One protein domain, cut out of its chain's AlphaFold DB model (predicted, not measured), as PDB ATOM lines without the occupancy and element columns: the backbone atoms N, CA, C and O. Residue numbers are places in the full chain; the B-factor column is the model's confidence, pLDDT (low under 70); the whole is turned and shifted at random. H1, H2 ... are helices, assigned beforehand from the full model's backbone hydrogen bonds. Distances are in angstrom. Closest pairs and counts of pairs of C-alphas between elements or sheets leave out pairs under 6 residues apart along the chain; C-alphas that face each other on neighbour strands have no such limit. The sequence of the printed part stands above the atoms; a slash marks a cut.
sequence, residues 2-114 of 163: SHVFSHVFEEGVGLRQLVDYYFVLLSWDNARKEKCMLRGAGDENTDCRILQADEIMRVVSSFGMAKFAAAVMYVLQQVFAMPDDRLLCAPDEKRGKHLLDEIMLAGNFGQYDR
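This is residues 2 to 114 of the 163 residues of an uncharacterized protein of Prevotella sp. MGM1 (UniProt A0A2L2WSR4). One long helix, H2, makes most of the length, and H4 crosses it near its first end at close to a right angle, with H5 packed across H4. H1 stands loosely beside the first turns of H2, H3 makes a corner with the first residues of H4, and from the far end of H2 a long link, residues 41 to 52, folds back to H3. The printed part has 113 residues with five named helices, in the order H1, H2, H3, H4, H5, and no named strand; the class is all helix. The whole is only just compact, close to loose, with a radius of gyration of the C-alphas of 16.0 A, and the C-alphas span 58 by 27 by 22 A.

The longest helix is H2, residues 15 to 40. It touches H4, residues 66 to 80, with its residues 18 to 22 alone. The closest C-alphas of the two are those of Tyr 22 and Leu 76, 6.9 A apart, and the lines of the two helices stand about perpendicular, at 86 degrees. H4 is the hub, touching three helices. With H5, residues 93 to 106, H4 has 20 pairs of C-alphas within 8 A; the two touch, and the closest C-alphas, those of Ala 71 and Gly 96, are 3.9 A apart. H4 and H5 run the same way at a steep tilt of 67 degrees, only just short of about perpendicular. H5 and H2 are close but not clearly touching, with the C-alphas of Leu 15 and Ile 103 the closest at 6.6 A; they run opposite ways at a steep tilt of 47 degrees. H3, residues 53 to 62, and H4 only just touch, with 3 pairs of C-alphas within 8 A, and they touch only at the corner by their link. H4 touches H3 with its residues 66 to 69 alone; the closest C-alphas of the two are those of Val 60 and Ala 66, 5.9 A apart, and the helices run opposite ways at a steep tilt of 50 degrees. H2 and H3 are apart. H1, residues 2 to 10, touches no helix. It is close to H2 but not clearly touching, with the C-alphas of Val 4 and Gln 17 the closest at 5.9 A, and the two run opposite ways at a shallow tilt of 16 degrees. H1 and H5 are only just apart, their closest C-alphas 8.4 A from each other. In H1, H2, H3, H4 and H5 every O i to N i+4 pair is within hydrogen-bond range.

H2 begins at C-alpha 15, at (-4.640, -34.043, 29.738), and ends at C-alpha 40, at (-13.733, -35.465, -6.615), 37.5 A from first to last C-alpha. H4, residues 66 to 80, is 20.3 A long, and H5, residues 93 to 106, is 19.5 A long and ends at C-alpha 106, at (0.569, -36.986, 38.156). H3, residues 53 to 62, measures 14.2 A. H1 begins at C-alpha 2, at (7.425, -36.140, 20.413), and is 12.1 A long to C-alpha 10.

The two C-alphas farthest apart are those of Gly 42 and Arg 114, 58.4 A. The printed part runs from residue 2 to residue 114 and has no cut. The links from H2 to H3 and from H4 to H5 are long, with 12 residues each, while those from H1 to H2 and from H3 to H4 are tight. The mean pLDDT of the printed part is 88.6, and residues 39 to 48 are under 70.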
ATOM      1  N   SER A   2       6.167 -36.265  19.651       86.12
ATOM      2  CA  SER A   2       7.425 -36.140  20.413       86.12
ATOM      3  C   SER A   2       7.305 -35.251  21.652       86.12
ATOM      4  O   SER A   2       7.709 -35.662  22.725       86.12
ATOM      5  N   HIS A   3       6.651 -34.090  21.538       86.06
ATOM      6  CA  HIS A   3       6.398 -33.212  22.686       86.06
ATOM      7  C   HIS A   3       5.644 -33.919  23.827       86.06
ATOM      8  O   HIS A   3       6.056 -33.847  24.979       86.06
ATOM      9  N   VAL A   4       4.565 -34.649  23.514       87.44
ATOM     10  CA  VAL A   4       3.802 -35.416  24.516       87.44
ATOM     11  C   VAL A   4       4.668 -36.533  25.098       87.44
ATOM     12  O   VAL A   4       4.628 -36.773  26.298       87.44
ATOM     13  N   PHE A   5       5.471 -37.184  24.256       87.00
ATOM     14  CA  PHE A   5       6.371 -38.255  24.663       87.00
ATOM     15  C   PHE A   5       7.428 -37.765  25.656       87.00
ATOM     16  O   PHE A   5       7.530 -38.327  26.739       87.00
ATOM     17  N   SER A   6       8.130 -36.666  25.366       85.50
ATOM     18  CA  SER A   6       9.111 -36.066  26.281       85.50
ATOM     19  C   SER A   6       8.500 -35.714  27.638       85.50
ATOM     20  O   SER A   6       9.094 -36.009  28.673       85.50
ATOM     21  N   HIS A   7       7.267 -35.188  27.658       86.12
ATOM     22  CA  HIS A   7       6.553 -34.930  28.912       86.12
ATOM     23  C   HIS A   7       6.335 -36.194  29.749       86.12
ATOM     24  O   HIS A   7       6.354 -36.095  30.972       86.12
ATOM     25  N   VAL A   8       6.165 -37.382  29.149       85.81
ATOM     26  CA  VAL A   8       5.994 -38.637  29.917       85.81
ATOM     27  C   VAL A   8       7.261 -38.965  30.697       85.81
ATOM     28  O   VAL A   8       7.181 -39.375  31.854       85.81
ATOM     29  N   PHE A   9       8.420 -38.779  30.071       82.19
ATOM     30  CA  PHE A   9       9.700 -39.178  30.647       82.19
ATOM     31  C   PHE A   9      10.270 -38.121  31.599       82.19
ATOM     32  O   PHE A   9      10.823 -38.476  32.639       82.19
ATOM     33  N   GLU A  10      10.110 -36.831  31.298       80.25
ATOM     34  CA  GLU A  10      10.874 -35.777  31.977       80.25
ATOM     35  C   GLU A  10      10.101 -35.049  33.087       80.25
ATOM     36  O   GLU A  10      10.650 -34.813  34.167       80.25
ATOM     37  N   GLU A  11       8.826 -34.717  32.865       78.12
ATOM     38  CA  GLU A  11       8.102 -33.738  33.699       78.12
ATOM     39  C   GLU A  11       6.801 -34.310  34.279       78.12
ATOM     40  O   GLU A  11       6.576 -34.285  35.493       78.12
ATOM     41  N   GLY A  12       6.001 -34.955  33.440       82.25
ATOM     42  CA  GLY A  12       4.692 -35.534  33.722       82.25
ATOM     43  C   GLY A  12       3.679 -35.072  32.673       82.25
ATOM     44  O   GLY A  12       3.559 -33.875  32.408       82.25
ATOM     45  N   VAL A  13       2.927 -36.006  32.085       85.19
ATOM     46  CA  VAL A  13       1.881 -35.680  31.100       85.19
ATOM     47  C   VAL A  13       0.572 -35.384  31.803       85.19
ATOM     48  O   VAL A  13       0.092 -36.183  32.600       85.19
ATOM     49  N   GLY A  14      -0.037 -34.255  31.455       87.31
ATOM     50  CA  GLY A  14      -1.426 -33.973  31.771       87.31
ATOM     51  C   GLY A  14      -2.341 -34.176  30.567       87.31
ATOM     52  O   GLY A  14      -1.911 -34.330  29.422       87.31
ATOM     53  N   LEU A  15      -3.646 -34.066  30.814       90.81
ATOM     54  CA  LEU A  15      -4.640 -34.043  29.738       90.81
ATOM     55  C   LEU A  15      -4.437 -32.870  28.777       90.81
ATOM     56  O   LEU A  15      -4.817 -32.983  27.620       90.81
ATOM     57  N   ARG A  16      -3.807 -31.769  29.211       91.38
ATOM     58  CA  ARG A  16      -3.552 -30.597  28.359       91.38
ATOM     59  C   ARG A  16      -2.787 -30.975  27.088       91.38
ATOM     60  O   ARG A  16      -3.238 -30.646  25.999       91.38
ATOM     61  N   GLN A  17      -1.685 -31.714  27.224       92.25
ATOM     62  CA  GLN A  17      -0.888 -32.160  26.080       92.25
ATOM     63  C   GLN A  17      -1.699 -33.070  25.138       92.25
ATOM     64  O   GLN A  17      -1.480 -33.052  23.927       92.25
ATOM     65  N   LEU A  18      -2.642 -33.853  25.677       93.94
ATOM     66  CA  LEU A  18      -3.525 -34.700  24.873       93.94
ATOM     67  C   LEU A  18      -4.662 -33.926  24.203       93.94
ATOM     68  O   LEU A  18      -5.011 -34.264  23.078       93.94
ATOM     69  N   VAL A  19      -5.193 -32.877  24.835       95.06
ATOM     70  CA  VAL A  19      -6.162 -31.958  24.215       95.06
ATOM     71  C   VAL A  19      -5.529 -31.253  23.017       95.06
ATOM     72  O   VAL A  19      -6.124 -31.213  21.942       95.06
ATOM     73  N   ASP A  20      -4.301 -30.752  23.164       93.00
ATOM     74  CA  ASP A  20      -3.582 -30.122  22.053       93.00
ATOM     75  C   ASP A  20      -3.423 -31.112  20.889       93.00
ATOM     76  O   ASP A  20      -3.684 -30.790  19.729       93.00
ATOM     77  N   TYR A  21      -3.064 -32.358  21.202       94.44
ATOM     78  CA  TYR A  21      -2.910 -33.399  20.194       94.44
ATOM     79  C   TYR A  21      -4.241 -33.830  19.553       94.44
ATOM     80  O   TYR A  21      -4.291 -34.056  18.344       94.44
ATOM     81  N   TYR A  22      -5.328 -33.869  20.325       95.88
ATOM     82  CA  TYR A  22      -6.687 -34.107  19.839       95.88
ATOM     83  C   TYR A  22      -7.067 -33.098  18.749       95.88
ATOM     84  O   TYR A  22      -7.483 -33.491  17.658       95.88
ATOM     85  N   PHE A  23      -6.849 -31.802  18.990       95.56
ATOM     86  CA  PHE A  23      -7.157 -30.765  18.001       95.56
ATOM     87  C   PHE A  23      -6.255 -30.817  16.762       95.56
ATOM     88  O   PHE A  23      -6.730 -30.524  15.667       95.56
ATOM     89  N   VAL A  24      -4.995 -31.242  16.900       94.25
ATOM     90  CA  VAL A  24      -4.107 -31.491  15.749       94.25
ATOM     91  C   VAL A  24      -4.641 -32.619  14.862       94.25
ATOM     92  O   VAL A  24      -4.599 -32.511  13.639       94.25
ATOM     93  N   LEU A  25      -5.166 -33.696  15.449       94.12
ATOM     94  CA  LEU A  25      -5.757 -34.786  14.669       94.12
ATOM     95  C   LEU A  25      -7.073 -34.382  14.013       94.12
ATOM     96  O   LEU A  25      -7.316 -34.746  12.866       94.12
ATOM     97  N   LEU A  26      -7.892 -33.586  14.703       93.75
ATOM     98  CA  LEU A  26      -9.110 -33.031  14.121       93.75
ATOM     99  C   LEU A  26      -8.822 -32.128  12.922       93.75
ATOM    100  O   LEU A  26      -9.484 -32.255  11.894       93.75
ATOM    101  N   SER A  27      -7.854 -31.218  13.040       93.00
ATOM    102  CA  SER A  27      -7.503 -30.316  11.942       93.00
ATOM    103  C   SER A  27      -6.920 -31.081  10.754       93.00
ATOM    104  O   SER A  27      -7.292 -30.807   9.613       93.00
ATOM    105  N   TRP A  28      -6.084 -32.091  11.014       92.19
ATOM    106  CA  TRP A  28      -5.555 -32.980   9.982       92.19
ATOM    107  C   TRP A  28      -6.658 -33.784   9.274       92.19
ATOM    108  O   TRP A  28      -6.687 -33.812   8.043       92.19
ATOM    109  N   ASP A  29      -7.593 -34.394  10.012       91.31
ATOM    110  CA  ASP A  29      -8.690 -35.171   9.419       91.31
ATOM    111  C   ASP A  29      -9.635 -34.295   8.585       91.31
ATOM    112  O   ASP A  29     -10.030 -34.682   7.483       91.31
ATOM    113  N   ASN A  30      -9.943 -33.085   9.059       91.12
ATOM    114  CA  ASN A  30     -10.755 -32.127   8.309       91.12
ATOM    115  C   ASN A  30     -10.080 -31.731   6.989       91.12
ATOM    116  O   ASN A  30     -10.710 -31.814   5.936       91.12
ATOM    117  N   ALA A  31      -8.789 -31.383   7.024       88.81
ATOM    118  CA  ALA A  31      -8.029 -31.034   5.824       88.81
ATOM    119  C   ALA A  31      -7.958 -32.211   4.832       88.81
ATOM    120  O   ALA A  31      -8.089 -32.039   3.619       88.81
ATOM    121  N   ARG A  32      -7.793 -33.437   5.344       86.81
ATOM    122  CA  ARG A  32      -7.807 -34.663   4.538       86.81
ATOM    123  C   ARG A  32      -9.154 -34.860   3.835       86.81
ATOM    124  O   ARG A  32      -9.173 -35.162   2.643       86.81
ATOM    125  N   LYS A  33     -10.267 -34.671   4.551       86.50
ATOM    126  CA  LYS A  33     -11.632 -34.790   4.012       86.50
ATOM    127  C   LYS A  33     -11.925 -33.722   2.955       86.50
ATOM    128  O   LYS A  33     -12.433 -34.068   1.891       86.50
ATOM    129  N   GLU A  34     -11.541 -32.472   3.194       85.69
ATOM    130  CA  GLU A  34     -11.687 -31.373   2.229       85.69
ATOM    131  C   GLU A  34     -10.927 -31.659   0.925       85.69
ATOM    132  O   GLU A  34     -11.492 -31.563  -0.165       85.69
ATOM    133  N   LYS A  35      -9.682 -32.141   1.017       78.69
ATOM    134  CA  LYS A  35      -8.899 -32.534  -0.163       78.69
ATOM    135  C   LYS A  35      -9.533 -33.691  -0.941       78.69
ATOM    136  O   LYS A  35      -9.497 -33.691  -2.172       78.69
ATOM    137  N   CYS A  36     -10.109 -34.681  -0.256       75.19
ATOM    138  CA  CYS A  36     -10.853 -35.757  -0.915       75.19
ATOM    139  C   CYS A  36     -12.069 -35.224  -1.688       75.19
ATOM    140  O   CYS A  36     -12.319 -35.693  -2.797       75.19
ATOM    141  N   MET A  37     -12.782 -34.229  -1.146       78.06
ATOM    142  CA  MET A  37     -13.902 -33.581  -1.840       78.06
ATOM    143  C   MET A  37     -13.433 -32.802  -3.076       78.06
ATOM    144  O   MET A  37     -14.008 -32.970  -4.148       78.06
ATOM    145  N   LEU A  38     -12.356 -32.019  -2.960       73.25
ATOM    146  CA  LEU A  38     -11.796 -31.231  -4.067       73.25
ATOM    147  C   LEU A  38     -11.253 -32.106  -5.209       73.25
ATOM    148  O   LEU A  38     -11.520 -31.826  -6.375       73.25
ATOM    149  N   ARG A  39     -10.577 -33.223  -4.892       66.94
ATOM    150  CA  ARG A  39     -10.170 -34.217  -5.904       66.94
ATOM    151  C   ARG A  39     -11.361 -34.816  -6.651       66.94
ATOM    152  O   ARG A  39     -11.248 -35.083  -7.841       66.94
ATOM    153  N   GLY A  40     -12.491 -35.022  -5.975       62.69
ATOM    154  CA  GLY A  40     -13.733 -35.465  -6.615       62.69
ATOM    155  C   GLY A  40     -14.379 -34.403  -7.512       62.69
ATOM    156  O   GLY A  40     -15.156 -34.751  -8.396       62.69
ATOM    157  N   ALA A  41     -14.042 -33.124  -7.310       63.94
ATOM    158  CA  ALA A  41     -14.568 -31.980  -8.052       63.94
ATOM    159  C   ALA A  41     -13.685 -31.535  -9.242       63.94
ATOM    160  O   ALA A  41     -14.027 -30.565  -9.913       63.94
ATOM    161  N   GLY A  42     -12.588 -32.246  -9.538       61.94
ATOM    162  CA  GLY A  42     -11.769 -32.026 -10.739       61.94
ATOM    163  C   GLY A  42     -10.684 -30.946 -10.631       61.94
ATOM    164  O   GLY A  42     -10.130 -30.559 -11.658       61.94
ATOM    165  N   ASP A  43     -10.356 -30.465  -9.428       60.28
ATOM    166  CA  ASP A  43      -9.266 -29.500  -9.232       60.28
ATOM    167  C   ASP A  43      -7.950 -30.217  -8.878       60.28
ATOM    168  O   ASP A  43      -7.676 -30.562  -7.725       60.28
ATOM    169  N   GLU A  44      -7.143 -30.505  -9.902       62.84
ATOM    170  CA  GLU A  44      -5.870 -31.227  -9.768       62.84
ATOM    171  C   GLU A  44      -4.685 -30.333  -9.355       62.84
ATOM    172  O   GLU A  44      -3.597 -30.849  -9.101       62.84
ATOM    173  N   ASN A  45      -4.867 -29.009  -9.249       63.38
ATOM    174  CA  ASN A  45      -3.748 -28.058  -9.191       63.38
ATOM    175  C   ASN A  45      -3.424 -27.502  -7.788       63.38
ATOM    176  O   ASN A  45      -2.617 -26.583  -7.652       63.38
ATOM    177  N   THR A  46      -4.015 -28.048  -6.721       60.09
ATOM    178  CA  THR A  46      -3.673 -27.634  -5.350       60.09
ATOM    179  C   THR A  46      -2.514 -28.473  -4.796       60.09
ATOM    180  O   THR A  46      -2.707 -29.592  -4.306       60.09
ATOM    181  N   ASP A  47      -1.298 -27.921  -4.846       58.47
ATOM    182  CA  ASP A  47      -0.087 -28.505  -4.252       58.47
ATOM    183  C   ASP A  47      -0.092 -28.357  -2.718       58.47
ATOM    184  O   ASP A  47       0.585 -27.517  -2.130       58.47
ATOM    185  N   CYS A  48      -0.913 -29.160  -2.038       66.19
ATOM    186  CA  CYS A  48      -0.801 -29.362  -0.595       66.19
ATOM    187  C   CYS A  48      -0.555 -30.846  -0.298       66.19
ATOM    188  O   CYS A  48      -1.389 -31.721  -0.560       66.19
ATOM    189  N   ARG A  49       0.619 -31.188   0.240       78.00
ATOM    190  CA  ARG A  49       0.933 -32.573   0.618       78.00
ATOM    191  C   ARG A  49       0.368 -32.888   2.005       78.00
ATOM    192  O   ARG A  49       1.044 -32.720   3.012       78.00
ATOM    193  N   ILE A  50      -0.873 -33.373   2.054       82.88
ATOM    194  CA  ILE A  50      -1.444 -33.989   3.262       82.88
ATOM    195  C   ILE A  50      -1.001 -35.453   3.307       82.88
ATOM    196  O   ILE A  50      -1.350 -36.221   2.411       82.88
ATOM    197  N   LEU A  51      -0.222 -35.815   4.328       86.38
ATOM    198  CA  LEU A  51       0.228 -37.190   4.558       86.38
ATOM    199  C   LEU A  51      -0.943 -38.076   4.986       86.38
ATOM    200  O   LEU A  51      -1.783 -37.655   5.790       86.38
ATOM    201  N   GLN A  52      -0.975 -39.304   4.475       89.69
ATOM    202  CA  GLN A  52      -1.914 -40.326   4.934       89.69
ATOM    203  C   GLN A  52      -1.523 -40.878   6.313       89.69
ATOM    204  O   GLN A  52      -0.389 -40.717   6.771       89.69
ATOM    205  N   ALA A  53      -2.473 -41.528   6.997       91.69
ATOM    206  CA  ALA A  53      -2.251 -42.070   8.340       91.69
ATOM    207  C   ALA A  53      -1.088 -43.075   8.379       91.69
ATOM    208  O   ALA A  53      -0.284 -43.053   9.309       91.69
ATOM    209  N   ASP A  54      -0.957 -43.918   7.353       93.00
ATOM    210  CA  ASP A  54       0.121 -44.897   7.226       93.00
ATOM    211  C   ASP A  54       1.485 -44.225   7.009       93.00
ATOM    212  O   ASP A  54       2.467 -44.628   7.629       93.00
ATOM    213  N   GLU A  55       1.558 -43.163   6.200       93.75
ATOM    214  CA  GLU A  55       2.772 -42.357   6.033       93.75
ATOM    215  C   GLU A  55       3.185 -41.683   7.348       93.75
ATOM    216  O   GLU A  55       4.354 -41.743   7.735       93.75
ATOM    217  N   ILE A  56       2.227 -41.087   8.068       94.19
ATOM    218  CA  ILE A  56       2.469 -40.485   9.387       94.19
ATOM    219  C   ILE A  56       2.989 -41.552  10.347       94.19
ATOM    220  O   ILE A  56       4.003 -41.341  11.012       94.19
ATOM    221  N   MET A  57       2.340 -42.714  10.396       95.94
ATOM    222  CA  MET A  57       2.743 -43.798  11.284       95.94
ATOM    223  C   MET A  57       4.090 -44.405  10.905       95.94
ATOM    224  O   MET A  57       4.817 -44.805  11.809       95.94
ATOM    225  N   ARG A  58       4.492 -44.421   9.629       95.69
ATOM    226  CA  ARG A  58       5.858 -44.805   9.227       95.69
ATOM    227  C   ARG A  58       6.898 -43.860   9.818       95.69
ATOM    228  O   ARG A  58       7.866 -44.336  10.402       95.69
ATOM    229  N   VAL A  59       6.665 -42.550   9.732       94.38
ATOM    230  CA  VAL A  59       7.556 -41.543  10.334       94.38
ATOM    231  C   VAL A  59       7.561 -41.676  11.857       94.38
ATOM    232  O   VAL A  59       8.616 -41.739  12.471       94.38
ATOM    233  N   VAL A  60       6.397 -41.787  12.498       94.12
ATOM    234  CA  VAL A  60       6.310 -41.966  13.959       94.12
ATOM    235  C   VAL A  60       7.021 -43.247  14.408       94.12
ATOM    236  O   VAL A  60       7.710 -43.247  15.429       94.12
ATOM    237  N   SER A  61       6.903 -44.325  13.634       93.56
ATOM    238  CA  SER A  61       7.550 -45.607  13.926       93.56
ATOM    239  C   SER A  61       9.062 -45.558  13.739       93.56
ATOM    240  O   SER A  61       9.766 -46.197  14.516       93.56
ATOM    241  N   SER A  62       9.584 -44.782  12.781       94.06
ATOM    242  CA  SER A  62      11.036 -44.633  12.602       94.06
ATOM    243  C   SER A  62      11.723 -43.938  13.781       94.06
ATOM    244  O   SER A  62      12.933 -44.056  13.927       94.06
ATOM    245  N   PHE A  63      10.959 -43.247  14.631       90.38
ATOM    246  CA  PHE A  63      11.431 -42.672  15.895       90.38
ATOM    247  C   PHE A  63      11.109 -43.547  17.121       90.38
ATOM    248  O   PHE A  63      11.112 -43.043  18.236       90.38
ATOM    249  N   GLY A  64      10.732 -44.822  16.949       89.88
ATOM    250  CA  GLY A  64      10.420 -45.725  18.072       89.88
ATOM    251  C   GLY A  64       9.102 -45.424  18.806       89.88
ATOM    252  O   GLY A  64       8.725 -46.123  19.745       89.88
ATOM    253  N   MET A  65       8.328 -44.431  18.356       92.44
ATOM    254  CA  MET A  65       7.142 -43.937  19.069       92.44
ATOM    255  C   MET A  65       5.839 -44.669  18.711       92.44
ATOM    256  O   MET A  65       4.774 -44.271  19.177       92.44
ATOM    257  N   ALA A  66       5.876 -45.736  17.908       94.19
ATOM    258  CA  ALA A  66       4.666 -46.435  17.456       94.19
ATOM    259  C   ALA A  66       3.800 -46.949  18.623       94.19
ATOM    260  O   ALA A  66       2.594 -46.717  18.667       94.19
ATOM    261  N   LYS A  67       4.439 -47.592  19.610       94.75
ATOM    262  CA  LYS A  67       3.776 -48.115  20.818       94.75
ATOM    263  C   LYS A  67       3.149 -46.989  21.645       94.75
ATOM    264  O   LYS A  67       2.060 -47.148  22.187       94.75
ATOM    265  N   PHE A  68       3.833 -45.849  21.725       94.81
ATOM    266  CA  PHE A  68       3.336 -44.680  22.440       94.81
ATOM    267  C   PHE A  68       2.167 -44.021  21.708       94.81
ATOM    268  O   PHE A  68       1.168 -43.680  22.331       94.81
ATOM    269  N   ALA A  69       2.249 -43.902  20.384       95.94
ATOM    270  CA  ALA A  69       1.164 -43.399  19.556       95.94
ATOM    271  C   ALA A  69      -0.115 -44.224  19.752       95.94
ATOM    272  O   ALA A  69      -1.172 -43.644  19.982       95.94
ATOM    273  N   ALA A  70      -0.007 -45.556  19.759       97.25
ATOM    274  CA  ALA A  70      -1.129 -46.452  20.037       97.25
ATOM    275  C   ALA A  70      -1.701 -46.269  21.457       97.25
ATOM    276  O   ALA A  70      -2.919 -46.272  21.642       97.25
ATOM    277  N   ALA A  71      -0.848 -46.043  22.462       97.12
ATOM    278  CA  ALA A  71      -1.288 -45.717  23.821       97.12
ATOM    279  C   ALA A  71      -2.046 -44.380  23.875       97.12
ATOM    280  O   ALA A  71      -3.086 -44.275  24.521       97.12
ATOM    281  N   VAL A  72      -1.561 -43.363  23.159       96.94
ATOM    282  CA  VAL A  72      -2.244 -42.072  23.027       96.94
ATOM    283  C   VAL A  72      -3.588 -42.239  22.319       96.94
ATOM    284  O   VAL A  72      -4.571 -41.680  22.795       96.94
ATOM    285  N   MET A  73      -3.667 -43.037  21.246       97.81
ATOM    286  CA  MET A  73      -4.930 -43.322  20.544       97.81
ATOM    287  C   MET A  73      -5.975 -43.904  21.498       97.81
ATOM    288  O   MET A  73      -7.121 -43.464  21.479       97.81
ATOM    289  N   TYR A  74      -5.568 -44.820  22.385       98.12
ATOM    290  CA  TYR A  74      -6.454 -45.351  23.420       98.12
ATOM    291  C   TYR A  74      -6.991 -44.243  24.330       98.12
ATOM    292  O   TYR A  74      -8.199 -44.136  24.519       98.12
ATOM    293  N   VAL A  75      -6.122 -43.376  24.863       97.56
ATOM    294  CA  VAL A  75      -6.577 -42.283  25.738       97.56
ATOM    295  C   VAL A  75      -7.504 -41.325  24.991       97.56
ATOM    296  O   VAL A  75      -8.509 -40.890  25.550       97.56
ATOM    297  N   LEU A  76      -7.218 -41.027  23.720       97.62
ATOM    298  CA  LEU A  76      -8.076 -40.164  22.916       97.62
ATOM    299  C   LEU A  76      -9.469 -40.755  22.694       97.62
ATOM    300  O   LEU A  76     -10.465 -40.037  22.779       97.62
ATOM    301  N   GLN A  77      -9.536 -42.060  22.456       97.12
ATOM    302  CA  GLN A  77     -10.789 -42.785  22.304       97.12
ATOM    303  C   GLN A  77     -11.581 -42.809  23.621       97.12
ATOM    304  O   GLN A  77     -12.765 -42.493  23.626       97.12
ATOM    305  N   GLN A  78     -10.931 -43.118  24.749       97.38
ATOM    306  CA  GLN A  78     -11.615 -43.276  26.039       97.38
ATOM    307  C   GLN A  78     -12.019 -41.952  26.693       97.38
ATOM    308  O   GLN A  78     -13.092 -41.859  27.282       97.38
ATOM    309  N   VAL A  79     -11.172 -40.923  26.609       97.00
ATOM    310  CA  VAL A  79     -11.384 -39.654  27.325       97.00
ATOM    311  C   VAL A  79     -12.093 -38.621  26.457       97.00
ATOM    312  O   VAL A  79     -12.957 -37.901  26.952       97.00
ATOM    313  N   PHE A  80     -11.750 -38.535  25.169       96.06
ATOM    314  CA  PHE A  80     -12.314 -37.532  24.257       96.06
ATOM    315  C   PHE A  80     -13.355 -38.107  23.292       96.06
ATOM    316  O   PHE A  80     -13.813 -37.382  22.412       96.06
ATOM    317  N   ALA A  81     -13.726 -39.385  23.444       95.94
ATOM    318  CA  ALA A  81     -14.659 -40.082  22.560       95.94
ATOM    319  C   ALA A  81     -14.267 -39.962  21.072       95.94
ATOM    320  O   ALA A  81     -15.124 -39.800  20.201       95.94
ATOM    321  N   MET A  82     -12.958 -39.995  20.778       95.94
ATOM    322  CA  MET A  82     -12.468 -39.932  19.401       95.94
ATOM    323  C   MET A  82     -12.973 -41.152  18.614       95.94
ATOM    324  O   MET A  82     -12.739 -42.278  19.054       95.94
ATOM    325  N   PRO A  83     -13.638 -40.955  17.462       94.88
ATOM    326  CA  PRO A  83     -14.139 -42.060  16.657       94.88
ATOM    327  C   PRO A  83     -13.002 -42.789  15.930       94.88
ATOM    328  O   PRO A  83     -11.975 -42.194  15.593       94.88
ATOM    329  N   ASP A  84     -13.222 -44.071  15.646       94.12
ATOM    330  CA  ASP A  84     -12.211 -44.964  15.065       94.12
ATOM    331  C   ASP A  84     -11.710 -44.500  13.687       94.12
ATOM    332  O   ASP A  84     -10.551 -44.726  13.343       94.12
ATOM    333  N   ASP A  85     -12.541 -43.789  12.915       91.00
ATOM    334  CA  ASP A  85     -12.191 -43.251  11.592       91.00
ATOM    335  C   ASP A  85     -11.174 -42.095  11.638       91.00
ATOM    336  O   ASP A  85     -10.636 -41.711  10.595       91.00
ATOM    337  N   ARG A  86     -10.910 -41.542  12.829       92.88
ATOM    338  CA  ARG A  86      -9.960 -40.438  13.061       92.88
ATOM    339  C   ARG A  86      -8.669 -40.877  13.745       92.88
ATOM    340  O   ARG A  86      -7.764 -40.056  13.907       92.88
ATOM    341  N   LEU A  87      -8.567 -42.141  14.150       94.12
ATOM    342  CA  LEU A  87      -7.360 -42.665  14.778       94.12
ATOM    343  C   LEU A  87      -6.247 -42.836  13.736       94.12
ATOM    344  O   LEU A  87      -6.474 -43.305  12.623       94.12
ATOM    345  N   LEU A  88      -5.013 -42.486  14.108       94.50
ATOM    346  CA  LEU A  88      -3.843 -42.722  13.251       94.50
ATOM    347  C   LEU A  88      -3.453 -44.202  13.180       94.50
ATOM    348  O   LEU A  88      -2.882 -44.653  12.190       94.50
ATOM    349  N   CYS A  89      -3.698 -44.941  14.258       95.88
ATOM    350  CA  CYS A  89      -3.390 -46.359  14.387       95.88
ATOM    351  C   CYS A  89      -4.340 -47.017  15.392       95.88
ATOM    352  O   CYS A  89      -5.058 -46.330  16.120       95.88
ATOM    353  N   ALA A  90      -4.341 -48.350  15.437       96.88
ATOM    354  CA  ALA A  90      -5.136 -49.086  16.410       96.88
ATOM    355  C   ALA A  90      -4.689 -48.752  17.852       96.88
ATOM    356  O   ALA A  90      -3.482 -48.698  18.115       96.88
ATOM    357  N   PRO A  91      -5.633 -48.535  18.784       97.81
ATOM    358  CA  PRO A  91      -5.311 -48.218  20.168       97.81
ATOM    359  C   PRO A  91      -4.713 -49.429  20.901       97.81
ATOM    360  O   PRO A  91      -5.170 -50.559  20.741       97.81
ATOM    361  N   ASP A  92      -3.706 -49.187  21.745       97.75
ATOM    362  CA  ASP A  92      -3.132 -50.195  22.648       97.75
ATOM    363  C   ASP A  92      -3.718 -50.002  24.048       97.75
ATOM    364  O   ASP A  92      -3.358 -49.065  24.761       97.75
ATOM    365  N   GLU A  93      -4.622 -50.896  24.446       97.38
ATOM    366  CA  GLU A  93      -5.320 -50.815  25.729       97.38
ATOM    367  C   GLU A  93      -4.384 -50.961  26.935       97.38
ATOM    368  O   GLU A  93      -4.530 -50.225  27.911       97.38
ATOM    369  N   LYS A  94      -3.400 -51.871  26.888       95.81
ATOM    370  CA  LYS A  94      -2.501 -52.102  28.029       95.81
ATOM    371  C   LYS A  94      -1.664 -50.851  28.295       95.81
ATOM    372  O   LYS A  94      -1.606 -50.373  29.428       95.81
ATOM    373  N   ARG A  95      -1.014 -50.317  27.256       95.75
ATOM    374  CA  ARG A  95      -0.186 -49.103  27.378       95.75
ATOM    375  C   ARG A  95      -1.034 -47.859  27.607       95.75
ATOM    376  O   ARG A  95      -0.615 -46.969  28.340       95.75
ATOM    377  N   GLY A  96      -2.209 -47.803  26.990       96.56
ATOM    378  CA  GLY A  96      -3.149 -46.701  27.107       96.56
ATOM    379  C   GLY A  96      -3.718 -46.545  28.514       96.56
ATOM    380  O   GLY A  96      -3.736 -45.431  29.026       96.56
ATOM    381  N   LYS A  97      -4.106 -47.646  29.172       96.62
ATOM    382  CA  LYS A  97      -4.528 -47.641  30.584       96.62
ATOM    383  C   LYS A  97      -3.422 -47.127  31.493       96.62
ATOM    384  O   LYS A  97      -3.646 -46.183  32.236       96.62
ATOM    385  N   HIS A  98      -2.211 -47.664  31.347       94.12
ATOM    386  CA  HIS A  98      -1.061 -47.195  32.118       94.12
ATOM    387  C   HIS A  98      -0.776 -45.699  31.896       94.12
ATOM    388  O   HIS A  98      -0.508 -44.963  32.842       94.12
ATOM    389  N   LEU A  99      -0.841 -45.226  30.646       94.88
ATOM    390  CA  LEU A  99      -0.671 -43.807  30.333       94.88
ATOM    391  C   LEU A  99      -1.765 -42.952  30.987       94.88
ATOM    392  O   LEU A  99      -1.454 -41.907  31.553       94.88
ATOM    393  N   LEU A 100      -3.025 -43.387  30.926       95.50
ATOM    394  CA  LEU A 100      -4.140 -42.690  31.562       95.50
ATOM    395  C   LEU A 100      -3.983 -42.643  33.086       95.50
ATOM    396  O   LEU A 100      -4.184 -41.584  33.675       95.50
ATOM    397  N   ASP A 101      -3.565 -43.741  33.712       93.50
ATOM    398  CA  ASP A 101      -3.303 -43.802  35.150       93.50
ATOM    399  C   ASP A 101      -2.208 -42.806  35.557       93.50
ATOM    400  O   ASP A 101      -2.381 -42.051  36.513       93.50
ATOM    401  N   GLU A 102      -1.108 -42.732  34.798       91.31
ATOM    402  CA  GLU A 102      -0.055 -41.737  35.032       91.31
ATOM    403  C   GLU A 102      -0.569 -40.300  34.852       91.31
ATOM    404  O   GLU A 102      -0.240 -39.435  35.665       91.31
ATOM    405  N   ILE A 103      -1.420 -40.038  33.853       92.94
ATOM    406  CA  ILE A 103      -2.029 -38.716  33.631       92.94
ATOM    407  C   ILE A 103      -2.923 -38.309  34.803       92.94
ATOM    408  O   ILE A 103      -2.843 -37.173  35.278       92.94
ATOM    409  N   MET A 104      -3.773 -39.223  35.272       92.50
ATOM    410  CA  MET A 104      -4.711 -38.966  36.364       92.50
ATOM    411  C   MET A 104      -3.995 -38.800  37.704       92.50
ATOM    412  O   MET A 104      -4.413 -37.990  38.530       92.50
ATOM    413  N   LEU A 105      -2.909 -39.541  37.914       90.38
ATOM    414  CA  LEU A 105      -2.140 -39.506  39.150       90.38
ATOM    415  C   LEU A 105      -1.203 -38.295  39.227       90.38
ATOM    416  O   LEU A 105      -1.128 -37.634  40.260       90.38
ATOM    417  N   ALA A 106      -0.456 -38.024  38.158       86.81
ATOM    418  CA  ALA A 106       0.569 -36.986  38.156       86.81
ATOM    419  C   ALA A 106      -0.015 -35.597  37.848       86.81
ATOM    420  O   ALA A 106       0.457 -34.580  38.371       86.81
ATOM    421  N   GLY A 107      -1.047 -35.558  37.002       85.19
ATOM    422  CA  GLY A 107      -1.600 -34.343  36.426       85.19
ATOM    423  C   GLY A 107      -0.581 -33.560  35.590       85.19
ATOM    424  O   GLY A 107       0.521 -34.020  35.287       85.19
ATOM    425  N   ASN A 108      -0.958 -32.346  35.188       85.12
ATOM    426  CA  ASN A 108      -0.137 -31.541  34.285       85.12
ATOM    427  C   ASN A 108       1.243 -31.235  34.895       85.12
ATOM    428  O   ASN A 108       1.312 -30.735  36.017       85.12
ATOM    429  N   PHE A 109       2.326 -31.536  34.166       81.50
ATOM    430  CA  PHE A 109       3.718 -31.387  34.623       81.50
ATOM    431  C   PHE A 109       4.051 -32.150  35.918       81.50
ATOM    432  O   PHE A 109       4.950 -31.768  36.674       81.50
ATOM    433  N   GLY A 110       3.280 -33.195  36.241       83.19
ATOM    434  CA  GLY A 110       3.468 -33.954  37.472       83.19
ATOM    435  C   GLY A 110       3.290 -33.122  38.744       83.19
ATOM    436  O   GLY A 110       3.891 -33.445  39.771       83.19
ATOM    437  N   GLN A 111       2.537 -32.019  38.681       84.69
ATOM    438  CA  GLN A 111       2.329 -31.099  39.807       84.69
ATOM    439  C   GLN A 111       1.601 -31.752  40.983       84.69
ATOM    440  O   GLN A 111       1.800 -31.345  42.124       84.69
ATOM    441  N   TYR A 112       0.786 -32.770  40.708       86.50
ATOM    442  CA  TYR A 112       0.014 -33.493  41.714       86.50
ATOM    443  C   TYR A 112       0.647 -34.841  42.087       86.50
ATOM    444  O   TYR A 112       0.148 -35.525  42.980       86.50
ATOM    445  N   ASP A 113       1.770 -35.210  41.454       87.19
ATOM    446  CA  ASP A 113       2.490 -36.449  41.748       87.19
ATOM    447  C   ASP A 113       3.182 -36.359  43.115       87.19
ATOM    448  O   ASP A 113       4.295 -35.837  43.237       87.19
ATOM    449  N   ARG A 114       2.513 -36.890  44.144       86.38
ATOM    450  CA  ARG A 114       3.040 -36.942  45.517       86.38
ATOM    451  C   ARG A 114       3.996 -38.108  45.772       86.38
ATOM    452  O   ARG A 114       4.560 -38.231  46.864       86.38
TER     453      ARG A 114